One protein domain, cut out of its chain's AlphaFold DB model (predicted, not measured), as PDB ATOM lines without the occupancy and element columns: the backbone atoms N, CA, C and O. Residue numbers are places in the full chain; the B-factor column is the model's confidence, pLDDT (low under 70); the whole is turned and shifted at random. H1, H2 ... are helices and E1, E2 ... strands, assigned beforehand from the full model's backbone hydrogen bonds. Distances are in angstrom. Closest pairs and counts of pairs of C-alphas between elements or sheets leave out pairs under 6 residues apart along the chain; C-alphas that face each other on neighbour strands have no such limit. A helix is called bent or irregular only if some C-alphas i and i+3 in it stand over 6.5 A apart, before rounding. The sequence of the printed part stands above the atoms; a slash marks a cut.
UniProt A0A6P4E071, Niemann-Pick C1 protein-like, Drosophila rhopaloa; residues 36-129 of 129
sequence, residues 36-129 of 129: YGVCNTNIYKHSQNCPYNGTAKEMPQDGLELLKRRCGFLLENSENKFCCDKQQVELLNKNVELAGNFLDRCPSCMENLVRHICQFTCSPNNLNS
ATOM      1  N   TYR A  36     180.087 -51.708   4.104       97.38
ATOM      2  CA  TYR A  36     178.928 -50.821   4.128       97.38
ATOM      3  C   TYR A  36     177.782 -51.410   3.293       97.38
ATOM      4  O   TYR A  36     177.944 -51.639   2.095       97.38
ATOM      5  N   GLY A  37     176.618 -51.606   3.906       97.75
ATOM      6  CA  GLY A  37     175.428 -52.203   3.295       97.75
ATOM      7  C   GLY A  37     175.409 -53.734   3.283       97.75
ATOM      8  O   GLY A  37     176.334 -54.401   3.756       97.75
ATOM      9  N   VAL A  38     174.330 -54.294   2.727       97.69
ATOM     10  CA  VAL A  38     174.049 -55.739   2.638       97.69
ATOM     11  C   VAL A  38     173.829 -56.130   1.173       97.69
ATOM     12  O   VAL A  38     172.986 -55.544   0.504       97.69
ATOM     13  N   CYS A  39     174.546 -57.135   0.661       96.38
ATOM     14  CA  CYS A  39     174.465 -57.509  -0.769       96.38
ATOM     15  C   CYS A  39     174.457 -59.005  -1.046       96.38
ATOM     16  O   CYS A  39     174.218 -59.397  -2.185       96.38
ATOM     17  N   ASN A  40     174.698 -59.850  -0.046       93.00
ATOM     18  CA  ASN A  40     174.690 -61.294  -0.239       93.00
ATOM     19  C   ASN A  40     173.834 -61.977   0.816       93.00
ATOM     20  O   ASN A  40     173.641 -61.475   1.924       93.00
ATOM     21  N   THR A  41     173.315 -63.142   0.453       95.50
ATOM     22  CA  THR A  41     172.661 -64.070   1.367       95.50
ATOM     23  C   THR A  41     173.271 -65.441   1.129       95.50
ATOM     24  O   THR A  41     173.300 -65.913  -0.007       95.50
ATOM     25  N   ASN A  42     173.800 -66.067   2.178       93.38
ATOM     26  CA  ASN A  42     174.440 -67.372   2.046       93.38
ATOM     27  C   ASN A  42     173.406 -68.510   1.900       93.38
ATOM     28  O   ASN A  42     172.196 -68.303   2.016       93.38
ATOM     29  N   ILE A  43     173.887 -69.742   1.707       95.31
ATOM     30  CA  ILE A  43     173.038 -70.943   1.562       95.31
ATOM     31  C   ILE A  43     172.131 -71.214   2.778       95.31
ATOM     32  O   ILE A  43     171.100 -71.868   2.647       95.31
ATOM     33  N   TYR A  44     172.489 -70.680   3.949       95.00
ATOM     34  CA  TYR A  44     171.730 -70.780   5.198       95.00
ATOM     35  C   TYR A  44     170.774 -69.596   5.411       95.00
ATOM     36  O   TYR A  44     170.208 -69.448   6.489       95.00
ATOM     37  N   LYS A  45     170.569 -68.753   4.390       93.25
ATOM     38  CA  LYS A  45     169.737 -67.539   4.438       93.25
ATOM     39  C   LYS A  45     170.249 -66.452   5.392       93.25
ATOM     40  O   LYS A  45     169.476 -65.595   5.816       93.25
ATOM     41  N   HIS A  46     171.543 -66.446   5.716       92.50
ATOM     42  CA  HIS A  46     172.154 -65.362   6.484       92.50
ATOM     43  C   HIS A  46     172.611 -64.247   5.547       92.50
ATOM     44  O   HIS A  46     173.388 -64.487   4.619       92.50
ATOM     45  N   SER A  47     172.144 -63.031   5.817       96.12
ATOM     46  CA  SER A  47     172.589 -61.817   5.138       96.12
ATOM     47  C   SER A  47     174.056 -61.512   5.452       96.12
ATOM     48  O   SER A  47     174.512 -61.722   6.575       96.12
ATOM     49  N   GLN A  48     174.793 -61.008   4.464       95.69
ATOM     50  CA  GLN A  48     176.212 -60.677   4.577       95.69
ATOM     51  C   GLN A  48     176.474 -59.225   4.169       95.69
ATOM     52  O   GLN A  48     175.877 -58.715   3.215       95.69
ATOM     53  N   ASN A  49     177.404 -58.596   4.887       96.94
ATOM     54  CA  ASN A  49     177.857 -57.234   4.626       96.94
ATOM     55  C   ASN A  49     178.601 -57.134   3.286       96.94
ATOM     56  O   ASN A  49     179.273 -58.080   2.866       96.94
ATOM     57  N   CYS A  50     178.526 -55.972   2.644       97.44
ATOM     58  CA  CYS A  50     179.295 -55.688   1.435       97.44
ATOM     59  C   CYS A  50     180.692 -55.176   1.762       97.44
ATOM     60  O   CYS A  50     180.784 -54.223   2.535       97.44
ATOM     61  N   PRO A  51     181.759 -55.709   1.139       96.31
ATOM     62  CA  PRO A  51     183.091 -55.126   1.249       96.31
ATOM     63  C   PRO A  51     183.085 -53.648   0.851       96.31
ATOM     64  O   PRO A  51     182.505 -53.274  -0.171       96.31
ATOM     65  N   TYR A  52     183.729 -52.807   1.651       95.44
ATOM     66  CA  TYR A  52     183.800 -51.369   1.419       95.44
ATOM     67  C   TYR A  52     185.028 -50.803   2.119       95.44
ATOM     68  O   TYR A  52     185.099 -50.872   3.335       95.44
ATOM     69  N   ASN A  53     185.941 -50.195   1.361       93.81
ATOM     70  CA  ASN A  53     187.197 -49.630   1.871       93.81
ATOM     71  C   ASN A  53     187.169 -48.093   1.845       93.81
ATOM     72  O   ASN A  53     188.084 -47.457   1.323       93.81
ATOM     73  N   GLY A  54     186.071 -47.488   2.297       92.44
ATOM     74  CA  GLY A  54     185.908 -46.033   2.309       92.44
ATOM     75  C   GLY A  54     185.806 -45.446   3.713       92.44
ATOM     76  O   GLY A  54     186.113 -46.097   4.710       92.44
ATOM     77  N   THR A  55     185.386 -44.187   3.776       94.00
ATOM     78  CA  THR A  55     185.156 -43.463   5.030       94.00
ATOM     79  C   THR A  55     183.755 -43.726   5.577       94.00
ATOM     80  O   THR A  55     182.830 -44.069   4.838       94.00
ATOM     81  N   ALA A  56     183.580 -43.526   6.883       95.12
ATOM     82  CA  ALA A  56     182.269 -43.588   7.518       95.12
ATOM     83  C   ALA A  56     181.288 -42.572   6.899       95.12
ATOM     84  O   ALA A  56     181.663 -41.441   6.564       95.12
ATOM     85  N   LYS A  57     180.018 -42.971   6.757       95.69
ATOM     86  CA  LYS A  57     178.966 -42.170   6.107       95.69
ATOM     87  C   LYS A  57     177.922 -41.708   7.107       95.69
ATOM     88  O   LYS A  57     177.698 -42.371   8.115       95.69
ATOM     89  N   GLU A  58     177.272 -40.591   6.804       96.06
ATOM     90  CA  GLU A  58     176.178 -40.075   7.624       96.06
ATOM     91  C   GLU A  58     175.005 -41.060   7.668       96.06
ATOM     92  O   GLU A  58     174.593 -41.600   6.639       96.06
ATOM     93  N   MET A  59     174.479 -41.295   8.870       96.12
ATOM     94  CA  MET A  59     173.295 -42.124   9.080       96.12
ATOM     95  C   MET A  59     172.029 -41.253   9.034       96.12
ATOM     96  O   MET A  59     171.996 -40.208   9.688       96.12
ATOM     97  N   PRO A  60     170.973 -41.660   8.304       95.56
ATOM     98  CA  PRO A  60     169.689 -40.966   8.335       95.56
ATOM     99  C   PRO A  60     169.037 -41.037   9.725       95.56
ATOM    100  O   PRO A  60     169.342 -41.916  10.532       95.56
ATOM    101  N   GLN A  61     168.107 -40.117   9.998       95.25
ATOM    102  CA  GLN A  61     167.483 -39.960  11.317       95.25
ATOM    103  C   GLN A  61     166.827 -41.249  11.843       95.25
ATOM    104  O   GLN A  61     166.992 -41.598  13.010       95.25
ATOM    105  N   ASP A  62     166.131 -41.985  10.983       96.12
ATOM    106  CA  ASP A  62     165.504 -43.265  11.324       96.12
ATOM    107  C   ASP A  62     166.539 -44.370  11.623       96.12
ATOM    108  O   ASP A  62     166.319 -45.229  12.475       96.12
ATOM    109  N   GLY A  63     167.709 -44.325  10.984       96.44
ATOM    110  CA  GLY A  63     168.853 -45.169  11.323       96.44
ATOM    111  C   GLY A  63     169.471 -44.831  12.685       96.44
ATOM    112  O   GLY A  63     169.822 -45.738  13.444       96.44
ATOM    113  N   LEU A  64     169.551 -43.544  13.041       96.12
ATOM    114  CA  LEU A  64     170.022 -43.100  14.362       96.12
ATOM    115  C   LEU A  64     169.096 -43.588  15.487       96.12
ATOM    116  O   LEU A  64     169.568 -44.037  16.535       96.12
ATOM    117  N   GLU A  65     167.779 -43.561  15.267       96.06
ATOM    118  CA  GLU A  65     166.793 -44.109  16.209       96.06
ATOM    119  C   GLU A  65     166.983 -45.617  16.425       96.06
ATOM    120  O   GLU A  65     166.953 -46.096  17.564       96.06
ATOM    121  N   LEU A  66     167.257 -46.367  15.354       97.38
ATOM    122  CA  LEU A  66     167.545 -47.798  15.438       97.38
ATOM    123  C   LEU A  66     168.861 -48.092  16.169       97.38
ATOM    124  O   LEU A  66     168.911 -49.046  16.954       97.38
ATOM    125  N   LEU A  67     169.904 -47.282  15.955       96.31
ATOM    126  CA  LEU A  67     171.171 -47.390  16.685       96.31
ATOM    127  C   LEU A  67     170.955 -47.164  18.180       96.31
ATOM    128  O   LEU A  67     171.459 -47.935  18.994       96.31
ATOM    129  N   LYS A  68     170.149 -46.165  18.557       95.94
ATOM    130  CA  LYS A  68     169.873 -45.834  19.961       95.94
ATOM    131  C   LYS A  68     169.303 -47.013  20.760       95.94
ATOM    132  O   LYS A  68     169.578 -47.112  21.953       95.94
ATOM    133  N   ARG A  69     168.566 -47.934  20.120       95.50
ATOM    134  CA  ARG A  69     167.955 -49.108  20.779       95.50
ATOM    135  C   ARG A  69     168.978 -50.032  21.452       95.50
ATOM    136  O   ARG A  69     168.655 -50.629  22.477       95.50
ATOM    137  N   ARG A  70     170.171 -50.201  20.875       94.62
ATOM    138  CA  ARG A  70     171.199 -51.145  21.370       94.62
ATOM    139  C   ARG A  70     172.604 -50.546  21.404       94.62
ATOM    140  O   ARG A  70     173.360 -50.814  22.327       94.62
ATOM    141  N   CYS A  71     172.936 -49.706  20.435       96.69
ATOM    142  CA  CYS A  71     174.252 -49.112  20.231       96.69
ATOM    143  C   CYS A  71     174.313 -47.632  20.654       96.69
ATOM    144  O   CYS A  71     175.115 -46.882  20.107       96.69
ATOM    145  N   GLY A  72     173.470 -47.188  21.597       95.19
ATOM    146  CA  GLY A  72     173.361 -45.770  21.979       95.19
ATOM    147  C   GLY A  72     174.684 -45.118  22.397       95.19
ATOM    148  O   GLY A  72     174.882 -43.939  22.127       95.19
ATOM    149  N   PHE A  73     175.617 -45.898  22.945       94.44
ATOM    150  CA  PHE A  73     176.960 -45.440  23.309       94.44
ATOM    151  C   PHE A  73     177.789 -44.933  22.111       94.44
ATOM    152  O   PHE A  73     178.690 -44.121  22.279       94.44
ATOM    153  N   LEU A  74     177.484 -45.375  20.882       93.94
ATOM    154  CA  LEU A  74     178.140 -44.867  19.672       93.94
ATOM    155  C   LEU A  74     177.687 -43.444  19.307       93.94
ATOM    156  O   LEU A  74     178.345 -42.791  18.505       93.94
ATOM    157  N   LEU A  75     176.580 -42.963  19.879       93.56
ATOM    158  CA  LEU A  75     176.019 -41.639  19.597       93.56
ATOM    159  C   LEU A  75     176.578 -40.544  20.524       93.56
ATOM    160  O   LEU A  75     176.320 -39.364  20.303       93.56
ATOM    161  N   GLU A  76     177.335 -40.910  21.563       87.88
ATOM    162  CA  GLU A  76     177.801 -39.982  22.605       87.88
ATOM    163  C   GLU A  76     178.805 -38.941  22.076       87.88
ATOM    164  O   GLU A  76     178.842 -37.812  22.560       87.88
ATOM    165  N   ASN A  77     179.569 -39.278  21.031       74.31
ATOM    166  CA  ASN A  77     180.647 -38.430  20.506       74.31
ATOM    167  C   ASN A  77     180.199 -37.402  19.448       74.31
ATOM    168  O   ASN A  77     181.046 -36.754  18.841       74.31
ATOM    169  N   SER A  78     178.891 -37.229  19.210       61.97
ATOM    170  CA  SER A  78     178.321 -36.271  18.233       61.97
ATOM    171  C   SER A  78     178.763 -36.448  16.766       61.97
ATOM    172  O   SER A  78     178.388 -35.652  15.904       61.97
ATOM    173  N   GLU A  79     179.524 -37.495  16.445       74.75
ATOM    174  CA  GLU A  79     179.802 -37.901  15.072       74.75
ATOM    175  C   GLU A  79     178.638 -38.751  14.553       74.75
ATOM    176  O   GLU A  79     178.437 -39.884  14.976       74.75
ATOM    177  N   ASN A  80     177.873 -38.221  13.597       85.75
ATOM    178  CA  ASN A  80     176.768 -38.954  12.965       85.75
ATOM    179  C   ASN A  80     177.232 -39.861  11.813       85.75
ATOM    180  O   ASN A  80     176.436 -40.198  10.933       85.75
ATOM    181  N   LYS A  81     178.520 -40.221  11.779       94.31
ATOM    182  CA  LYS A  81     179.117 -41.034  10.717       94.31
ATOM    183  C   LYS A  81     179.393 -42.441  11.218       94.31
ATOM    184  O   LYS A  81     179.979 -42.612  12.277       94.31
ATOM    185  N   PHE A  82     179.012 -43.438  10.427       95.94
ATOM    186  CA  PHE A  82     179.113 -44.847  10.798       95.94
ATOM    187  C   PHE A  82     179.572 -45.698   9.610       95.94
ATOM    188  O   PHE A  82     179.336 -45.353   8.446       95.94
ATOM    189  N   CYS A  83     180.195 -46.839   9.904       97.19
ATOM    190  CA  CYS A  83     180.547 -47.862   8.909       97.19
ATOM    191  C   CYS A  83     179.414 -48.874   8.672       97.19
ATOM    192  O   CYS A  83     179.650 -50.011   8.274       97.19
ATOM    193  N   CYS A  84     178.169 -48.464   8.914       97.62
ATOM    194  CA  CYS A  84     176.992 -49.267   8.630       97.62
ATOM    195  C   CYS A  84     175.858 -48.402   8.072       97.62
ATOM    196  O   CYS A  84     175.820 -47.192   8.308       97.62
ATOM    197  N   ASP A  85     174.941 -49.017   7.330       97.81
ATOM    198  CA  ASP A  85     173.690 -48.390   6.907       97.81
ATOM    199  C   ASP A  85     172.508 -48.815   7.790       97.81
ATOM    200  O   ASP A  85     172.621 -49.666   8.677       97.81
ATOM    201  N   LYS A  86     171.341 -48.221   7.531       97.94
ATOM    202  CA  LYS A  86     170.105 -48.536   8.250       97.94
ATOM    203  C   LYS A  86     169.776 -50.035   8.220       97.94
ATOM    204  O   LYS A  86     169.423 -50.598   9.256       97.94
ATOM    205  N   GLN A  87     169.909 -50.690   7.064       97.94
ATOM    206  CA  GLN A  87     169.564 -52.105   6.900       97.94
ATOM    207  C   GLN A  87     170.455 -53.004   7.771       97.94
ATOM    208  O   GLN A  87     169.973 -53.956   8.390       97.94
ATOM    209  N   GLN A  88     171.747 -52.694   7.872       98.12
ATOM    210  CA  GLN A  88     172.660 -53.401   8.769       98.12
ATOM    211  C   GLN A  88     172.265 -53.226  10.241       98.12
ATOM    212  O   GLN A  88     172.326 -54.197  10.997       98.12
ATOM    213  N   VAL A  89     171.806 -52.039  10.652       98.06
ATOM    214  CA  VAL A  89     171.330 -51.798  12.027       98.06
ATOM    215  C   VAL A  89     170.043 -52.579  12.321       98.06
ATOM    216  O   VAL A  89     169.895 -53.139  13.410       98.06
ATOM    217  N   GLU A  90     169.118 -52.685  11.363       97.75
ATOM    218  CA  GLU A  90     167.910 -53.515  11.499       97.75
ATOM    219  C   GLU A  90     168.262 -54.994  11.717       97.75
ATOM    220  O   GLU A  90     167.755 -55.633  12.647       97.75
ATOM    221  N   LEU A  91     169.175 -55.531  10.901       97.38
ATOM    222  CA  LEU A  91     169.659 -56.906  11.030       97.38
ATOM    223  C   LEU A  91     170.410 -57.129  12.346       97.38
ATOM    224  O   LEU A  91     170.189 -58.144  13.006       97.38
ATOM    225  N   LEU A  92     171.256 -56.181  12.752       97.44
ATOM    226  CA  LEU A  92     171.957 -56.208  14.035       97.44
ATOM    227  C   LEU A  92     170.958 -56.307  15.185       97.44
ATOM    228  O   LEU A  92     171.067 -57.210  16.011       97.44
ATOM    229  N   ASN A  93     169.948 -55.433  15.212       97.38
ATOM    230  CA  ASN A  93     168.931 -55.427  16.259       97.38
ATOM    231  C   ASN A  93     168.168 -56.757  16.323       97.38
ATOM    232  O   ASN A  93     167.961 -57.285  17.417       97.38
ATOM    233  N   LYS A  94     167.814 -57.334  15.168       96.25
ATOM    234  CA  LYS A  94     167.174 -58.654  15.084       96.25
ATOM    235  C   LYS A  94     168.077 -59.773  15.614       96.25
ATOM    236  O   LYS A  94     167.620 -60.624  16.372       96.25
ATOM    237  N   ASN A  95     169.357 -59.777  15.248       94.94
ATOM    238  CA  ASN A  95     170.308 -60.805  15.684       94.94
ATOM    239  C   ASN A  95     170.601 -60.717  17.188       94.94
ATOM    240  O   ASN A  95     170.670 -61.738  17.868       94.94
ATOM    241  N   VAL A  96     170.717 -59.499  17.720       95.88
ATOM    242  CA  VAL A  96     170.865 -59.240  19.157       95.88
ATOM    243  C   VAL A  96     169.623 -59.699  19.928       95.88
ATOM    244  O   VAL A  96     169.753 -60.286  20.999       95.88
ATOM    245  N   GLU A  97     168.421 -59.482  19.392       95.25
ATOM    246  CA  GLU A  97     167.175 -59.976  19.991       95.25
ATOM    247  C   GLU A  97     167.135 -61.509  20.057       95.25
ATOM    248  O   GLU A  97     166.800 -62.072  21.097       95.25
ATOM    249  N   LEU A  98     167.576 -62.194  18.998       94.69
ATOM    250  CA  LEU A  98     167.703 -63.654  19.004       94.69
ATOM    251  C   LEU A  98     168.716 -64.152  20.046       94.69
ATOM    252  O   LEU A  98     168.449 -65.156  20.708       94.69
ATOM    253  N   ALA A  99     169.845 -63.455  20.211       94.25
ATOM    254  CA  ALA A  99     170.858 -63.783  21.216       94.25
ATOM    255  C   ALA A  99     170.352 -63.589  22.660       94.25
ATOM    256  O   ALA A  99     170.736 -64.354  23.550       94.25
ATOM    257  N   GLY A 100     169.450 -62.625  22.881       94.00
ATOM    258  CA  GLY A 100     168.821 -62.366  24.181       94.00
ATOM    259  C   GLY A 100     168.135 -63.600  24.774       94.00
ATOM    260  O   GLY A 100     168.310 -63.891  25.955       94.00
ATOM    261  N   ASN A 101     167.514 -64.442  23.938       93.75
ATOM    262  CA  ASN A 101     166.884 -65.698  24.378       93.75
ATOM    263  C   ASN A 101     167.822 -66.625  25.178       93.75
ATOM    264  O   ASN A 101     167.354 -67.448  25.966       93.75
ATOM    265  N   PHE A 102     169.137 -66.504  24.978       93.62
ATOM    266  CA  PHE A 102     170.150 -67.280  25.691       93.62
ATOM    267  C   PHE A 102     170.876 -66.466  26.766       93.62
ATOM    268  O   PHE A 102     171.239 -67.015  27.807       93.62
ATOM    269  N   LEU A 103     171.102 -65.172  26.522       93.75
ATOM    270  CA  LEU A 103     172.006 -64.340  27.318       93.75
ATOM    271  C   LEU A 103     171.303 -63.385  28.289       93.75
ATOM    272  O   LEU A 103     171.971 -62.858  29.175       93.75
ATOM    273  N   ASP A 104     169.979 -63.221  28.214       90.56
ATOM    274  CA  ASP A 104     169.234 -62.271  29.060       90.56
ATOM    275  C   ASP A 104     169.316 -62.599  30.562       90.56
ATOM    276  O   ASP A 104     169.118 -61.733  31.413       90.56
ATOM    277  N   ARG A 105     169.678 -63.837  30.919       95.19
ATOM    278  CA  ARG A 105     169.934 -64.248  32.312       95.19
ATOM    279  C   ARG A 105     171.233 -63.662  32.889       95.19
ATOM    280  O   ARG A 105     171.431 -63.727  34.098       95.19
ATOM    281  N   CYS A 106     172.116 -63.122  32.046       96.81
ATOM    282  CA  CYS A 106     173.385 -62.496  32.415       96.81
ATOM    283  C   CYS A 106     173.485 -61.100  31.767       96.81
ATOM    284  O   CYS A 106     173.986 -60.971  30.646       96.81
ATOM    285  N   PRO A 107     173.053 -60.032  32.466       94.69
ATOM    286  CA  PRO A 107     173.046 -58.678  31.910       94.69
ATOM    287  C   PRO A 107     174.414 -58.201  31.405       94.69
ATOM    288  O   PRO A 107     174.497 -57.600  30.339       94.69
ATOM    289  N   SER A 108     175.498 -58.531  32.112       96.62
ATOM    290  CA  SER A 108     176.864 -58.171  31.707       96.62
ATOM    291  C   SER A 108     177.317 -58.894  30.438       96.62
ATOM    292  O   SER A 108     177.968 -58.299  29.581       96.62
ATOM    293  N   CYS A 109     176.945 -60.168  30.278       95.81
ATOM    294  CA  CYS A 109     177.208 -60.930  29.060       95.81
ATOM    295  C   CYS A 109     176.512 -60.272  27.865       95.81
ATOM    296  O   CYS A 109     177.115 -60.101  26.805       95.81
ATOM    297  N   MET A 110     175.256 -59.865  28.064       96.19
ATOM    298  CA  MET A 110     174.477 -59.190  27.038       96.19
ATOM    299  C   MET A 110     175.074 -57.825  26.677       96.19
ATOM    300  O   MET A 110     175.221 -57.508  25.499       96.19
ATOM    301  N   GLU A 111     175.472 -57.037  27.673       95.88
ATOM    302  CA  GLU A 111     176.102 -55.733  27.470       95.88
ATOM    303  C   GLU A 111     177.420 -55.846  26.690       95.88
ATOM    304  O   GLU A 111     177.634 -55.115  25.722       95.88
ATOM    305  N   ASN A 112     178.278 -56.803  27.055       95.62
ATOM    306  CA  ASN A 112     179.546 -57.043  26.364       95.62
ATOM    307  C   ASN A 112     179.328 -57.481  24.913       95.62
ATOM    308  O   ASN A 112     179.994 -56.961  24.014       95.62
ATOM    309  N   LEU A 113     178.372 -58.386  24.671       96.12
ATOM    310  CA  LEU A 113     178.015 -58.820  23.322       96.12
ATOM    311  C   LEU A 113     177.539 -57.641  22.470       96.12
ATOM    312  O   LEU A 113     178.033 -57.444  21.360       96.12
ATOM    313  N   VAL A 114     176.591 -56.855  22.987       97.06
ATOM    314  CA  VAL A 114     176.046 -55.691  22.279       97.06
ATOM    315  C   VAL A 114     177.154 -54.692  21.982       97.06
ATOM    316  O   VAL A 114     177.275 -54.256  20.841       97.06
ATOM    317  N   ARG A 115     178.005 -54.379  22.964       96.12
ATOM    318  CA  ARG A 115     179.129 -53.457  22.787       96.12
ATOM    319  C   ARG A 115     180.058 -53.915  21.664       96.12
ATOM    320  O   ARG A 115     180.329 -53.129  20.760       96.12
ATOM    321  N   HIS A 116     180.484 -55.178  21.682       95.50
ATOM    322  CA  HIS A 116     181.357 -55.732  20.645       95.50
ATOM    323  C   HIS A 116     180.699 -55.727  19.263       95.50
ATOM    324  O   HIS A 116     181.293 -55.226  18.312       95.50
ATOM    325  N   ILE A 117     179.466 -56.226  19.131       96.38
ATOM    326  CA  ILE A 117     178.790 -56.297  17.827       96.38
ATOM    327  C   ILE A 117     178.525 -54.896  17.263       96.38
ATOM    328  O   ILE A 117     178.726 -54.673  16.068       96.38
ATOM    329  N   CYS A 118     178.110 -53.946  18.103       97.06
ATOM    330  CA  CYS A 118     177.906 -52.557  17.701       97.06
ATOM    331  C   CYS A 118     179.217 -51.908  17.229       97.06
ATOM    332  O   CYS A 118     179.228 -51.304  16.159       97.06
ATOM    333  N   GLN A 119     180.319 -52.054  17.978       95.50
ATOM    334  CA  GLN A 119     181.623 -51.509  17.575       95.50
ATOM    335  C   GLN A 119     182.106 -52.134  16.266       95.50
ATOM    336  O   GLN A 119     182.367 -51.416  15.307       95.50
ATOM    337  N   PHE A 120     182.122 -53.462  16.187       95.44
ATOM    338  CA  PHE A 120     182.569 -54.190  15.004       95.44
ATOM    339  C   PHE A 120     181.763 -53.824  13.751       95.44
ATOM    340  O   PHE A 120     182.318 -53.645  12.669       95.44
ATOM    341  N   THR A 121     180.443 -53.677  13.886       96.44
ATOM    342  CA  THR A 121     179.562 -53.436  12.736       96.44
ATOM    343  C   THR A 121     179.506 -51.969  12.330       96.44
ATOM    344  O   THR A 121     179.538 -51.687  11.136       96.44
ATOM    345  N   CYS A 122     179.399 -51.056  13.297       96.94
ATOM    346  CA  CYS A 122     178.971 -49.678  13.055       96.94
ATOM    347  C   CYS A 122     179.963 -48.605  13.513       96.94
ATOM    348  O   CYS A 122     179.727 -47.439  13.198       96.94
ATOM    349  N   SER A 123     181.052 -48.943  14.220       94.50
ATOM    350  CA  SER A 123     182.075 -47.956  14.607       94.50
ATOM    351  C   SER A 123     182.518 -47.130  13.392       94.50
ATOM    352  O   SER A 123     182.693 -47.707  12.316       94.50
ATOM    353  N   PRO A 124     182.733 -45.808  13.528       92.69
ATOM    354  CA  PRO A 124     183.245 -44.980  12.437       92.69
ATOM    355  C   PRO A 124     184.641 -45.396  11.969       92.69
ATOM    356  O   PRO A 124     185.061 -44.922  10.925       92.69
ATOM    357  N   ASN A 125     185.348 -46.246  12.723       88.81
ATOM    358  CA  ASN A 125     186.667 -46.781  12.393       88.81
ATOM    359  C   ASN A 125     186.691 -48.311  12.564       88.81
ATOM    360  O   ASN A 125     187.528 -48.859  13.291       88.81
ATOM    361  N   ASN A 126     185.721 -49.010  11.966       82.25
ATOM    362  CA  ASN A 126     185.614 -50.459  12.134       82.25
ATOM    363  C   ASN A 126     186.737 -51.265  11.459       82.25
ATOM    364  O   ASN A 126     186.877 -52.454  11.728       82.25
ATOM    365  N   LEU A 127     187.583 -50.611  10.659       81.75
ATOM    366  CA  LEU A 127     188.839 -51.174  10.168       81.75
ATOM    367  C   LEU A 127     189.823 -51.536  11.293       81.75
ATOM    368  O   LEU A 127     190.597 -52.475  11.136       81.75
ATOM    369  N   ASN A 128     189.791 -50.810  12.414       75.44
ATOM    370  CA  ASN A 128     190.691 -51.012  13.557       75.44
ATOM    371  C   ASN A 128     189.972 -51.603  14.787       75.44
ATOM    372  O   ASN A 128     190.434 -51.411  15.913       75.44
ATOM    373  N   SER A 129     188.802 -52.219  14.584       63.09
ATOM    374  CA  SER A 129     187.989 -52.818  15.657       63.09
ATOM    375  C   SER A 129     188.398 -54.240  16.012       63.09
ATOM    376  O   SER A 129     188.920 -54.953  15.130       63.09
TER     377      SER A 129
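This is residues 36 to 129 of the 129 residues of the protein "Niemann-Pick C1 protein-like" of Drosophila rhopaloa (UniProt A0A6P4E071). What does the model look like? H2 and H3 lie side by side as a helical hairpin, with H1 crossing steeply over part of both, and a small hairpin of two strands, E1 and E2, packs by residues 86 to 91 of H2. What are its make-up and size? The printed part has 94 residues with two named strands and three named helices, in the order E1, E2, H1, H2, H3; the sheet, order E1 - E2, is antiparallel and the class is mostly helix. It is compact, with a radius of gyration of the C-alphas of 13.2 A and spans of 38 by 37 by 26 A.

How is the sheet paired? E1, residues 36 to 41, and E2, residues 47 to 51, form an antiparallel hairpin at 132 degrees, with N 36 and O 50, 3.0 A apart, within hydrogen-bond range. What comes near it? The closest C-alphas of E1 and H2, residues 86 to 103, are those of Gly 37 and Gln 88, 6.2 A apart; H3, residues 107 to 122, is apart from both strands. How do the helices stand? H2 and H3 form a helical hairpin and touch, closest at C-alphas 103 and 110, 5.7 A, opposite ways at a shallow tilt of 22 degrees. H1, residues 61 to 75, touches H2 residues 86 to 93 alone, closest at C-alphas 63 and 86, 4.7 A, at a steep tilt of 46 degrees; its residues 70 to 74 alone touch H3, closest at C-alphas 71 and 118, 5.6 A, at a steep 55 degrees. Are their backbones in range? Each O i to N i+4 pair is within hydrogen-bond range in H3, 12 of 14 in H2 and 5 of 11 in H1, where 8 of 12 O i to N i+3 pairs are.

Where do the strands run? E1 begins at C-alpha 36, (178.928, -50.821, 4.128), and is 14.9 A long; E2 is 13.0 A. Where are the helices? H1 is 12.0 A long and irregular, with C-alphas 70 and 73 8.3 A apart; H2 is 24.8 A, and H3, 21.7 A, ends at C-alpha 122, (178.971, -49.678, 13.055).

How far does it reach? The two C-alphas farthest apart are those of Ile 43 and Ser 78, 38.8 A. Is it whole and confident? The printed part has no cut and no long link; its mean pLDDT is 93.7, with residues 78 and 129 under 70.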